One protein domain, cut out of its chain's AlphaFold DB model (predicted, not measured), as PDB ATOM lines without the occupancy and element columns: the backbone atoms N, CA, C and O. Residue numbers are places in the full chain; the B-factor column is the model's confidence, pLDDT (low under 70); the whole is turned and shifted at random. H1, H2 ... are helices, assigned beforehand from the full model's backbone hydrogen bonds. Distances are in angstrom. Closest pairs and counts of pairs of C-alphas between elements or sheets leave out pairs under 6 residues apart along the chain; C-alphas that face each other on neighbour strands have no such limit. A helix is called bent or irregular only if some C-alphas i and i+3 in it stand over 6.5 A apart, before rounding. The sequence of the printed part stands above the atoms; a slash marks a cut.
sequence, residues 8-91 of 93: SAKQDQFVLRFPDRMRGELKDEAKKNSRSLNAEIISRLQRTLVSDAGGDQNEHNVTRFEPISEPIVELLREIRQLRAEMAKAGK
ATOM      1  N   SER A   8       6.264 -21.644  22.959       80.88
ATOM      2  CA  SER A   8       5.256 -20.820  22.278       80.88
ATOM      3  C   SER A   8       5.211 -21.019  20.760       80.88
ATOM      4  O   SER A   8       4.202 -20.715  20.136       80.88
ATOM      5  N   ALA A   9       6.288 -21.517  20.140       81.94
ATOM      6  CA  ALA A   9       6.321 -21.810  18.706       81.94
ATOM      7  C   ALA A   9       5.524 -23.072  18.342       81.94
ATOM      8  O   ALA A   9       5.179 -23.248  17.177       81.94
ATOM      9  N   LYS A  10       5.223 -23.928  19.329       86.50
ATOM     10  CA  LYS A  10       4.427 -25.152  19.164       86.50
ATOM     11  C   LYS A  10       2.927 -24.932  19.397       86.50
ATOM     12  O   LYS A  10       2.163 -25.879  19.278       86.50
ATOM     13  N   GLN A  11       2.517 -23.721  19.784       88.25
ATOM     14  CA  GLN A  11       1.121 -23.388  20.067       88.25
ATOM     15  C   GLN A  11       0.389 -22.927  18.803       88.25
ATOM     16  O   GLN A  11       0.992 -22.296  17.930       88.25
ATOM     17  N   ASP A  12      -0.916 -23.191  18.748       90.25
ATOM     18  CA  ASP A  12      -1.775 -22.729  17.660       90.25
ATOM     19  C   ASP A  12      -1.822 -21.200  17.600       90.25
ATOM     20  O   ASP A  12      -1.915 -20.506  18.616       90.25
ATOM     21  N   GLN A  13      -1.764 -20.667  16.380       89.69
ATOM     22  CA  GLN A  13      -1.794 -19.232  16.124       89.69
ATOM     23  C   GLN A  13      -3.052 -18.874  15.349       89.69
ATOM     24  O   GLN A  13      -3.354 -19.476  14.320       89.69
ATOM     25  N   PHE A  14      -3.756 -17.846  15.818       93.06
ATOM     26  CA  PHE A  14      -4.953 -17.343  15.160       93.06
ATOM     27  C   PHE A  14      -4.799 -15.861  14.817       93.06
ATOM     28  O   PHE A  14      -4.424 -15.044  15.662       93.06
ATOM     29  N   VAL A  15      -5.091 -15.503  13.566       94.06
ATOM     30  CA  VAL A  15      -5.040 -14.112  13.101       94.06
ATOM     31  C   VAL A  15      -6.407 -13.471  13.308       94.06
ATOM     32  O   VAL A  15      -7.378 -13.825  12.645       94.06
ATOM     33  N   LEU A  16      -6.476 -12.494  14.212       93.62
ATOM     34  CA  LEU A  16      -7.702 -11.758  14.520       93.62
ATOM     35  C   LEU A  16      -7.803 -10.469  13.699       93.62
ATOM     36  O   LEU A  16      -6.838  -9.712  13.574       93.62
ATOM     37  N   ARG A  17      -9.005 -10.192  13.185       96.06
ATOM     38  CA  ARG A  17      -9.366  -8.902  12.586       96.06
ATOM     39  C   ARG A  17     -10.246  -8.149  13.575       96.06
ATOM     40  O   ARG A  17     -11.413  -8.480  13.740       96.06
ATOM     41  N   PHE A  18      -9.659  -7.174  14.257       94.69
ATOM     42  CA  PHE A  18     -10.385  -6.359  15.224       94.69
ATOM     43  C   PHE A  18     -11.168  -5.247  14.514       94.69
ATOM     44  O   PHE A  18     -10.623  -4.641  13.589       94.69
ATOM     45  N   PRO A  19     -12.397  -4.943  14.965       95.75
ATOM     46  CA  PRO A  19     -13.080  -3.700  14.630       95.75
ATOM     47  C   PRO A  19     -12.262  -2.470  15.040       95.75
ATOM     48  O   PRO A  19     -11.331  -2.559  15.854       95.75
ATOM     49  N   ASP A  20     -12.643  -1.311  14.507       94.00
ATOM     50  CA  ASP A  20     -12.002  -0.041  14.833       94.00
ATOM     51  C   ASP A  20     -11.938   0.184  16.347       94.00
ATOM     52  O   ASP A  20     -12.870  -0.115  17.090       94.00
ATOM     53  N   ARG A  21     -10.798   0.717  16.800       95.19
ATOM     54  CA  ARG A  21     -10.459   1.023  18.206       95.19
ATOM     55  C   ARG A  21     -10.339  -0.168  19.166       95.19
ATOM     56  O   ARG A  21      -9.533  -0.066  20.089       95.19
ATOM     57  N   MET A  22     -10.976  -1.312  18.913       96.94
ATOM     58  CA  MET A  22     -10.977  -2.462  19.837       96.94
ATOM     59  C   MET A  22      -9.563  -2.965  20.182       96.94
ATOM     60  O   MET A  22      -9.262  -3.280  21.333       96.94
ATOM     61  N   ARG A  23      -8.638  -2.992  19.211       96.69
ATOM     62  CA  ARG A  23      -7.237  -3.373  19.481       96.69
ATOM     63  C   ARG A  23      -6.531  -2.392  20.428       96.69
ATOM     64  O   ARG A  23      -5.662  -2.805  21.194       96.69
ATOM     65  N   GLY A  24      -6.852  -1.102  20.320       97.62
ATOM     66  CA  GLY A  24      -6.311  -0.057  21.187       97.62
ATOM     67  C   GLY A  24      -6.794  -0.238  22.620       97.62
ATOM     68  O   GLY A  24      -5.972  -0.339  23.525       97.62
ATOM     69  N   GLU A  25      -8.102  -0.416  22.790       97.88
ATOM     70  CA  GLU A  25      -8.733  -0.667  24.091       97.88
ATOM     71  C   GLU A  25      -8.139  -1.903  24.778       97.88
ATOM     72  O   GLU A  25      -7.692  -1.826  25.920       97.88
ATOM     73  N   LEU A  26      -8.007  -3.023  24.055       97.31
ATOM     74  CA  LEU A  26      -7.363  -4.232  24.582       97.31
ATOM     75  C   LEU A  26      -5.908  -4.001  25.015       97.31
ATOM     76  O   LEU A  26      -5.444  -4.609  25.978       97.31
ATOM     77  N   LYS A  27      -5.167  -3.135  24.316       97.38
ATOM     78  CA  LYS A  27      -3.778  -2.815  24.672       97.38
ATOM     79  C   LYS A  27      -3.705  -2.001  25.961       97.38
ATOM     80  O   LYS A  27      -2.784  -2.212  26.748       97.38
ATOM     81  N   ASP A  28      -4.637  -1.081  26.165       98.19
ATOM     82  CA  ASP A  28      -4.680  -0.271  27.379       98.19
ATOM     83  C   ASP A  28      -5.106  -1.106  28.588       98.19
ATOM     84  O   ASP A  28      -4.479  -1.013  29.642       98.19
ATOM     85  N   GLU A  29      -6.066  -2.014  28.415       97.75
ATOM     86  CA  GLU A  29      -6.446  -2.991  29.440       97.75
ATOM     87  C   GLU A  29      -5.295  -3.946  29.786       97.75
ATOM     88  O   GLU A  29      -4.981  -4.145  30.960       97.75
ATOM     89  N   ALA A  30      -4.572  -4.455  28.783       95.75
ATOM     90  CA  ALA A  30      -3.394  -5.291  29.012       95.75
ATOM     91  C   ALA A  30      -2.319  -4.566  29.845       95.75
ATOM     92  O   ALA A  30      -1.741  -5.161  30.755       95.75
ATOM     93  N   LYS A  31      -2.080  -3.270  29.587       96.00
ATOM     94  CA  LYS A  31      -1.149  -2.455  30.388       96.00
ATOM     95  C   LYS A  31      -1.624  -2.291  31.828       96.00
ATOM     96  O   LYS A  31      -0.817  -2.475  32.734       96.00
ATOM     97  N   LYS A  32      -2.906  -1.965  32.042       97.12
ATOM     98  CA  LYS A  32      -3.492  -1.836  33.392       97.12
ATOM     99  C   LYS A  32      -3.315  -3.129  34.192       97.12
ATOM    100  O   LYS A  32      -2.949  -3.081  35.360       97.12
ATOM    101  N   ASN A  33      -3.478  -4.273  33.531       94.06
ATOM    102  CA  ASN A  33      -3.365  -5.599  34.136       94.06
ATOM    103  C   ASN A  33      -1.927  -6.145  34.197       94.06
ATOM    104  O   ASN A  33      -1.735  -7.290  34.598       94.06
ATOM    105  N   SER A  34      -0.911  -5.368  33.795       95.94
ATOM    106  CA  SER A  34       0.493  -5.814  33.708       95.94
ATOM    107  C   SER A  34       0.690  -7.097  32.879       95.94
ATOM    108  O   SER A  34       1.484  -7.972  33.223       95.94
ATOM    109  N   ARG A  35      -0.047  -7.223  31.770       94.06
ATOM    110  CA  ARG A  35      -0.056  -8.388  30.873       94.06
ATOM    111  C   ARG A  35       0.403  -8.018  29.467       94.06
ATOM    112  O   ARG A  35       0.277  -6.881  29.012       94.06
ATOM    113  N   SER A  36       0.903  -9.011  28.731       96.62
ATOM    114  CA  SER A  36       1.021  -8.880  27.277       96.62
ATOM    115  C   SER A  36      -0.375  -8.846  26.648       96.62
ATOM    116  O   SER A  36      -1.329  -9.388  27.204       96.62
ATOM    117  N   LEU A  37      -0.497  -8.260  25.454       96.12
ATOM    118  CA  LEU A  37      -1.770  -8.250  24.726       96.12
ATOM    119  C   LEU A  37      -2.310  -9.674  24.500       96.12
ATOM    120  O   LEU A  37      -3.504  -9.902  24.641       96.12
ATOM    121  N   ASN A  38      -1.428 -10.637  24.202       95.50
ATOM    122  CA  ASN A  38      -1.817 -12.040  24.059       95.50
ATOM    123  C   ASN A  38      -2.386 -12.600  25.371       95.50
ATOM    124  O   ASN A  38      -3.457 -13.192  25.366       95.50
ATOM    125  N   ALA A  39      -1.708 -12.369  26.500       94.94
ATOM    126  CA  ALA A  39      -2.176 -12.838  27.803       94.94
ATOM    127  C   ALA A  39      -3.531 -12.221  28.196       94.94
ATOM    128  O   ALA A  39      -4.366 -12.909  28.776       94.94
ATOM    129  N   GLU A  40      -3.776 -10.958  27.845       97.25
ATOM    130  CA  GLU A  40      -5.072 -10.308  28.069       97.25
ATOM    131  C   GLU A  40      -6.185 -10.916  27.201       97.25
ATOM    132  O   GLU A  40      -7.260 -11.221  27.717       97.25
ATOM    133  N   ILE A  41      -5.922 -11.161  25.910       95.81
ATOM    134  CA  ILE A  41      -6.881 -11.820  25.007       95.81
ATOM    135  C   ILE A  41      -7.242 -13.210  25.542       95.81
ATOM    136  O   ILE A  41      -8.423 -13.523  25.683       95.81
ATOM    137  N   ILE A  42      -6.241 -14.020  25.899       94.94
ATOM    138  CA  ILE A  42      -6.464 -15.363  26.447       94.94
ATOM    139  C   ILE A  42      -7.245 -15.300  27.765       94.94
ATOM    140  O   ILE A  42      -8.204 -16.048  27.928       94.94
ATOM    141  N   SER A  43      -6.906 -14.380  28.674       94.75
ATOM    142  CA  SER A  43      -7.618 -14.236  29.951       94.75
ATOM    143  C   SER A  43      -9.096 -13.892  29.762       94.75
ATOM    144  O   SER A  43      -9.932 -14.408  30.504       94.75
ATOM    145  N   ARG A  44      -9.432 -13.031  28.793       94.56
ATOM    146  CA  ARG A  44     -10.829 -12.686  28.492       94.56
ATOM    147  C   ARG A  44     -11.588 -13.872  27.908       94.56
ATOM    148  O   ARG A  44     -12.688 -14.147  28.372       94.56
ATOM    149  N   LEU A  45     -10.981 -14.592  26.960       94.62
ATOM    150  CA  LEU A  45     -11.573 -15.792  26.360       94.62
ATOM    151  C   LEU A  45     -11.807 -16.893  27.397       94.62
ATOM    152  O   LEU A  45     -12.872 -17.499  27.417       94.62
ATOM    153  N   GLN A  46     -10.847 -17.135  28.293       92.75
ATOM    154  CA  GLN A  46     -11.011 -18.111  29.373       92.75
ATOM    155  C   GLN A  46     -12.188 -17.750  30.278       92.75
ATOM    156  O   GLN A  46     -13.011 -18.611  30.576       92.75
ATOM    157  N   ARG A  47     -12.301 -16.476  30.677       89.19
ATOM    158  CA  ARG A  47     -13.405 -16.008  31.522       89.19
ATOM    159  C   ARG A  47     -14.766 -16.246  30.866       89.19
ATOM    160  O   ARG A  47     -15.671 -16.741  31.533       89.19
ATOM    161  N   THR A  48     -14.916 -15.920  29.583       88.31
ATOM    162  CA  THR A  48     -16.198 -16.101  28.885       88.31
ATOM    163  C   THR A  48     -16.503 -17.570  28.627       88.31
ATOM    164  O   THR A  48     -17.619 -17.983  28.886       88.31
ATOM    165  N   LEU A  49     -15.519 -18.390  28.241       88.12
ATOM    166  CA  LEU A  49     -15.729 -19.831  28.040       88.12
ATOM    167  C   LEU A  49     -16.164 -20.550  29.326       88.12
ATOM    168  O   LEU A  49     -16.998 -21.447  29.267       88.12
ATOM    169  N   VAL A  50     -15.622 -20.156  30.485       84.62
ATOM    170  CA  VAL A  50     -16.060 -20.681  31.791       84.62
ATOM    171  C   VAL A  50     -17.477 -20.210  32.126       84.62
ATOM    172  O   VAL A  50     -18.279 -21.002  32.616       84.62
ATOM    173  N   SER A  51     -17.792 -18.943  31.838       78.44
ATOM    174  CA  SER A  51     -19.125 -18.369  32.078       78.44
ATOM    175  C   SER A  51     -20.194 -19.039  31.201       78.44
ATOM    176  O   SER A  51     -21.244 -19.436  31.701       78.44
ATOM    177  N   ASP A  52     -19.902 -19.231  29.912       78.50
ATOM    178  CA  ASP A  52     -20.807 -19.823  28.919       78.50
ATOM    179  C   ASP A  52     -21.058 -21.321  29.172       78.50
ATOM    180  O   ASP A  52     -22.111 -21.845  28.812       78.50
ATOM    181  N   ALA A  53     -20.122 -22.020  29.824       75.62
ATOM    182  CA  ALA A  53     -20.228 -23.447  30.139       75.62
ATOM    183  C   ALA A  53     -21.202 -23.783  31.293       75.62
ATOM    184  O   ALA A  53     -21.296 -24.945  31.685       75.62
ATOM    185  N   GLY A  54     -21.953 -22.808  31.825       60.28
ATOM    186  CA  GLY A  54     -23.028 -23.058  32.796       60.28
ATOM    187  C   GLY A  54     -22.618 -22.964  34.266       60.28
ATOM    188  O   GLY A  54     -23.250 -23.574  35.126       60.28
ATOM    189  N   GLY A  55     -21.592 -22.177  34.583       51.62
ATOM    190  CA  GLY A  55     -21.245 -21.821  35.959       51.62
ATOM    191  C   GLY A  55     -22.095 -20.681  36.526       51.62
ATOM    192  O   GLY A  55     -21.532 -19.712  37.024       51.62
ATOM    193  N   ASP A  56     -23.427 -20.773  36.470       57.88
ATOM    194  CA  ASP A  56     -24.281 -19.961  37.345       57.88
ATOM    195  C   ASP A  56     -24.149 -20.503  38.767       57.88
ATOM    196  O   ASP A  56     -24.931 -21.347  39.179       57.88
ATOM    197  N   GLN A  57     -23.088 -20.105  39.470       51.62
ATOM    198  CA  GLN A  57     -22.978 -20.179  40.925       51.62
ATOM    199  C   GLN A  57     -22.060 -19.041  41.390       51.62
ATOM    200  O   GLN A  57     -20.867 -19.238  41.598       51.62
ATOM    201  N   ASN A  58     -22.628 -17.848  41.583       46.25
ATOM    202  CA  ASN A  58     -22.164 -16.905  42.605       46.25
ATOM    203  C   ASN A  58     -20.655 -16.533  42.541       46.25
ATOM    204  O   ASN A  58     -19.832 -17.100  43.263       46.25
ATOM    205  N   GLU A  59     -20.278 -15.510  41.758       47.78
ATOM    206  CA  GLU A  59     -18.924 -14.908  41.762       47.78
ATOM    207  C   GLU A  59     -18.604 -14.124  43.069       47.78
ATOM    208  O   GLU A  59     -18.008 -13.052  43.053       47.78
ATOM    209  N   HIS A  60     -18.890 -14.705  44.238       48.81
ATOM    210  CA  HIS A  60     -18.136 -14.449  45.476       48.81
ATOM    211  C   HIS A  60     -16.782 -15.195  45.489       48.81
ATOM    212  O   HIS A  60     -16.181 -15.383  46.543       48.81
ATOM    213  N   ASN A  61     -16.272 -15.634  44.331       47.44
ATOM    214  CA  ASN A  61     -15.061 -16.452  44.238       47.44
ATOM    215  C   ASN A  61     -14.028 -15.940  43.216       47.44
ATOM    216  O   ASN A  61     -13.301 -16.712  42.601       47.44
ATOM    217  N   VAL A  62     -13.892 -14.616  43.077       47.66
ATOM    218  CA  VAL A  62     -12.688 -14.009  42.462       47.66
ATOM    219  C   VAL A  62     -11.475 -14.098  43.420       47.66
ATOM    220  O   VAL A  62     -10.357 -13.727  43.070       47.66
ATOM    221  N   THR A  63     -11.648 -14.645  44.630       47.19
ATOM    222  CA  THR A  63     -10.615 -14.691  45.682       47.19
ATOM    223  C   THR A  63     -10.324 -16.101  46.205       47.19
ATOM    224  O   THR A  63     -10.053 -16.285  47.386       47.19
ATOM    225  N   ARG A  64     -10.317 -17.116  45.336       49.31
ATOM    226  CA  ARG A  64      -9.612 -18.377  45.636       49.31
ATOM    227  C   ARG A  64      -8.674 -18.789  44.510       49.31
ATOM    228  O   ARG A  64      -8.640 -19.935  44.081       49.31
ATOM    229  N   PHE A  65      -7.826 -17.854  44.094       52.50
ATOM    230  CA  PHE A  65      -6.445 -18.273  43.898       52.50
ATOM    231  C   PHE A  65      -5.955 -18.664  45.294       52.50
ATOM    232  O   PHE A  65      -5.838 -17.783  46.141       52.50
ATOM    233  N   GLU A  66      -5.730 -19.959  45.560       51.22
ATOM    234  CA  GLU A  66      -4.753 -20.339  46.591       51.22
ATOM    235  C   GLU A  66      -3.529 -19.485  46.268       51.22
ATOM    236  O   GLU A  66      -2.994 -19.609  45.154       51.22
ATOM    237  N   PRO A  67      -3.198 -18.488  47.101       52.16
ATOM    238  CA  PRO A  67      -2.237 -17.499  46.694       52.16
ATOM    239  C   PRO A  67      -0.943 -18.272  46.472       52.16
ATOM    240  O   PRO A  67      -0.412 -18.887  47.392       52.16
ATOM    241  N   ILE A  68      -0.440 -18.274  45.232       54.81
ATOM    242  CA  ILE A  68       0.803 -18.975  44.863       54.81
ATOM    243  C   ILE A  68       1.953 -18.531  45.798       54.81
ATOM    244  O   ILE A  68       2.961 -19.219  45.939       54.81
ATOM    245  N   SER A  69       1.785 -17.407  46.503       59.56
ATOM    246  CA  SER A  69       2.664 -16.954  47.567       59.56
ATOM    247  C   SER A  69       2.759 -17.876  48.783       59.56
ATOM    248  O   SER A  69       3.845 -17.920  49.333       59.56
ATOM    249  N   GLU A  70       1.726 -18.592  49.239       62.88
ATOM    250  CA  GLU A  70       1.844 -19.386  50.480       62.88
ATOM    251  C   GLU A  70       2.844 -20.548  50.339       62.88
ATOM    252  O   GLU A  70       3.828 -20.569  51.086       62.88
ATOM    253  N   PRO A  71       2.720 -21.432  49.327       72.69
ATOM    254  CA  PRO A  71       3.715 -22.479  49.102       72.69
ATOM    255  C   PRO A  71       5.110 -21.920  48.783       72.69
ATOM    256  O   PRO A  71       6.121 -22.479  49.206       72.69
ATOM    257  N   ILE A  72       5.193 -20.795  48.060       77.75
ATOM    258  CA  ILE A  72       6.476 -20.159  47.721       77.75
ATOM    259  C   ILE A  72       7.143 -19.538  48.954       77.75
ATOM    260  O   ILE A  72       8.361 -19.634  49.101       77.75
ATOM    261  N   VAL A  73       6.384 -18.888  49.836       76.56
ATOM    262  CA  VAL A  73       6.909 -18.256  51.052       76.56
ATOM    263  C   VAL A  73       7.465 -19.314  51.995       76.56
ATOM    264  O   VAL A  73       8.556 -19.108  52.534       76.56
ATOM    265  N   GLU A  74       6.780 -20.449  52.136       84.44
ATOM    266  CA  GLU A  74       7.244 -21.541  52.991       84.44
ATOM    267  C   GLU A  74       8.506 -22.202  52.419       84.44
ATOM    268  O   GLU A  74       9.511 -22.320  53.121       84.44
ATOM    269  N   LEU A  75       8.534 -22.467  51.109       84.94
ATOM    270  CA  LEU A  75       9.729 -22.981  50.431       84.94
ATOM    271  C   LEU A  75      10.926 -22.019  50.552       84.94
ATOM    272  O   LEU A  75      12.064 -22.434  50.781       84.94
ATOM    273  N   LEU A  76      10.698 -20.707  50.440       86.19
ATOM    274  CA  LEU A  76      11.745 -19.700  50.636       86.19
ATOM    275  C   LEU A  76      12.233 -19.640  52.088       86.19
ATOM    276  O   LEU A  76      13.407 -19.340  52.325       86.19
ATOM    277  N   ARG A  77      11.354 -19.882  53.065       86.56
ATOM    278  CA  ARG A  77      11.712 -19.947  54.487       86.56
ATOM    279  C   ARG A  77      12.611 -21.149  54.760       86.56
ATOM    280  O   ARG A  77      13.662 -20.976  55.376       86.56
ATOM    281  N   GLU A  78      12.251 -22.304  54.214       91.25
ATOM    282  CA  GLU A  78      13.015 -23.546  54.323       91.25
ATOM    283  C   GLU A  78      14.403 -23.414  53.673       91.25
ATOM    284  O   GLU A  78      15.424 -23.665  54.314       91.25
ATOM    285  N   ILE A  79      14.480 -22.867  52.450       92.94
ATOM    286  CA  ILE A  79      15.760 -22.591  51.771       92.94
ATOM    287  C   ILE A  79      16.654 -21.661  52.606       92.94
ATOM    288  O   ILE A  79      17.874 -21.851  52.663       92.94
ATOM    289  N   ARG A  80      16.086 -20.637  53.258       91.94
ATOM    290  CA  ARG A  80      16.855 -19.721  54.120       91.94
ATOM    291  C   ARG A  80      17.371 -20.413  55.380       91.94
ATOM    292  O   ARG A  80      18.511 -20.154  55.764       91.94
ATOM    293  N   GLN A  81      16.567 -21.271  56.007       89.56
ATOM    294  CA  GLN A  81      16.966 -22.027  57.197       89.56
ATOM    295  C   GLN A  81      18.095 -23.007  56.880       89.56
ATOM    296  O   GLN A  81      19.140 -22.938  57.524       89.56
ATOM    297  N   LEU A  82      17.952 -23.805  55.819       89.81
ATOM    298  CA  LEU A  82      18.994 -24.732  55.369       89.81
ATOM    299  C   LEU A  82      20.305 -24.002  55.059       89.81
ATOM    300  O   LEU A  82      21.381 -24.432  55.467       89.81
ATOM    301  N   ARG A  83      20.237 -22.839  54.397       88.31
ATOM    302  CA  ARG A  83      21.428 -22.007  54.159       88.31
ATOM    303  C   ARG A  83      22.070 -21.508  55.455       88.31
ATOM    304  O   ARG A  83      23.296 -21.465  55.536       88.31
ATOM    305  N   ALA A  84      21.278 -21.134  56.457       84.12
ATOM    306  CA  ALA A  84      21.788 -20.687  57.751       84.12
ATOM    307  C   ALA A  84      22.423 -21.833  58.556       84.12
ATOM    308  O   ALA A  84      23.455 -21.626  59.192       84.12
ATOM    309  N   GLU A  85      21.849 -23.036  58.510       86.81
ATOM    310  CA  GLU A  85      22.426 -24.236  59.126       86.81
ATOM    311  C   GLU A  85      23.732 -24.643  58.450       86.81
ATOM    312  O   GLU A  85      24.735 -24.834  59.134       86.81
ATOM    313  N   MET A  86      23.768 -24.654  57.116       82.62
ATOM    314  CA  MET A  86      24.988 -24.903  56.343       82.62
ATOM    315  C   MET A  86      26.087 -23.875  56.665       82.62
ATOM    316  O   MET A  86      27.252 -24.237  56.816       82.62
ATOM    317  N   ALA A  87      25.732 -22.597  56.840       80.75
ATOM    318  CA  ALA A  87      26.679 -21.547  57.219       80.75
ATOM    319  C   ALA A  87      27.191 -21.676  58.668       80.75
ATOM    320  O   ALA A  87      28.329 -21.300  58.954       80.75
ATOM    321  N   LYS A  88      26.373 -22.207  59.587       75.00
ATOM    322  CA  LYS A  88      26.783 -22.523  60.965       75.00
ATOM    323  C   LYS A  88      27.660 -23.776  61.016       75.00
ATOM    324  O   LYS A  88      28.674 -23.766  61.706       75.00
ATOM    325  N   ALA A  89      27.323 -24.805  60.238       71.75
ATOM    326  CA  ALA A  89      28.103 -26.035  60.112       71.75
ATOM    327  C   ALA A  89      29.481 -25.793  59.462       71.75
ATOM    328  O   ALA A  89      30.458 -26.444  59.824       71.75
ATOM    329  N   GLY A  90      29.589 -24.815  58.556       62.31
ATOM    330  CA  GLY A  90      30.852 -24.415  57.926       62.31
ATOM    331  C   GLY A  90      31.797 -23.571  58.794       62.31
ATOM    332  O   GLY A  90      32.939 -23.371  58.399       62.31
ATOM    333  N   LYS A  91      31.361 -23.080  59.964       59.81
ATOM    334  CA  LYS A  91      32.193 -22.294  60.906       59.81
ATOM    335  C   LYS A  91      32.804 -23.127  62.046       59.81
ATOM    336  O   LYS A  91      33.392 -22.556  62.958       59.81
TER     337      LYS A  91
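AT A GLANCE: This is residues 8 to 91 of the 93 residues of the protein "Arc domain-containing protein" of Rhizobium sp. Leaf453 (UniProt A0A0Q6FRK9). Two helices, H1 and H2, meet nearly at a right angle, and a long arm made of a loose link and the helix H3 sticks out far from them, with no other helix packed on H3. H2 packs on H1 with its residues 37 to 41 alone, and the rest of H2 points away from H1; before H1, residues 8 to 21 make a tail with no named element. The printed part has 84 residues with three named helices in the order H1, H2, H3 and no named strand; the class is all helix. The whole is extended, with a radius of gyration of the C-alphas of 21.2 A. Its C-alphas span 67 by 35 by 27 A, and the arm with H3 makes much of the length.

IN THESE COORDINATES: The printed part begins at Ser 8, with its C-alpha at (5.256, -20.820, 22.278), and residues 8 to 21 lead to the first helix. H1 is residues 22 to 32, 15.5 A from first to last C-alpha, and C-alpha 22 is at (-10.977, -2.462, 19.837). H2 is residues 37 to 52, 22.7 A long by the same measure. Residues 53 to 68 have no named element. H3, residues 69 to 89, is the longest helix with 21 residues and 29.8 A, and it ends with C-alpha 89 at (28.103, -26.035, 60.112).

HOW THE PARTS SIT: H1 and H2 touch, and their closest C-alphas, those of Ala 30 and Glu 40, are 5.4 A apart. Their lines are about perpendicular, at 81 degrees, and their centres are 13.8 A apart. H2 touches H1 with residues 37 to 41 alone. H3 is apart from H1, and it is also apart from H2. In H1, H2 and H3 every O i to N i+4 pair is within hydrogen-bond range. No helix is bent.

THE WHOLE: The outline is elongated, and the two C-alphas farthest apart, those of Asp 20 and Lys 91, are 67.6 A apart. Residues 8 to 22 stand free, and so do residues 45 to 91, of which 45 to 52 belong to H2 and 69 to 89 belong to H3. The link from H1 to H2 is tight, with 4 residues, and the link from H2 to H3 is long, with 16 residues. The printed part has no cut. The mean pLDDT of the printed part is 81.7, and confidence is low, under 70, in residues 54 to 70 and 90 to 91.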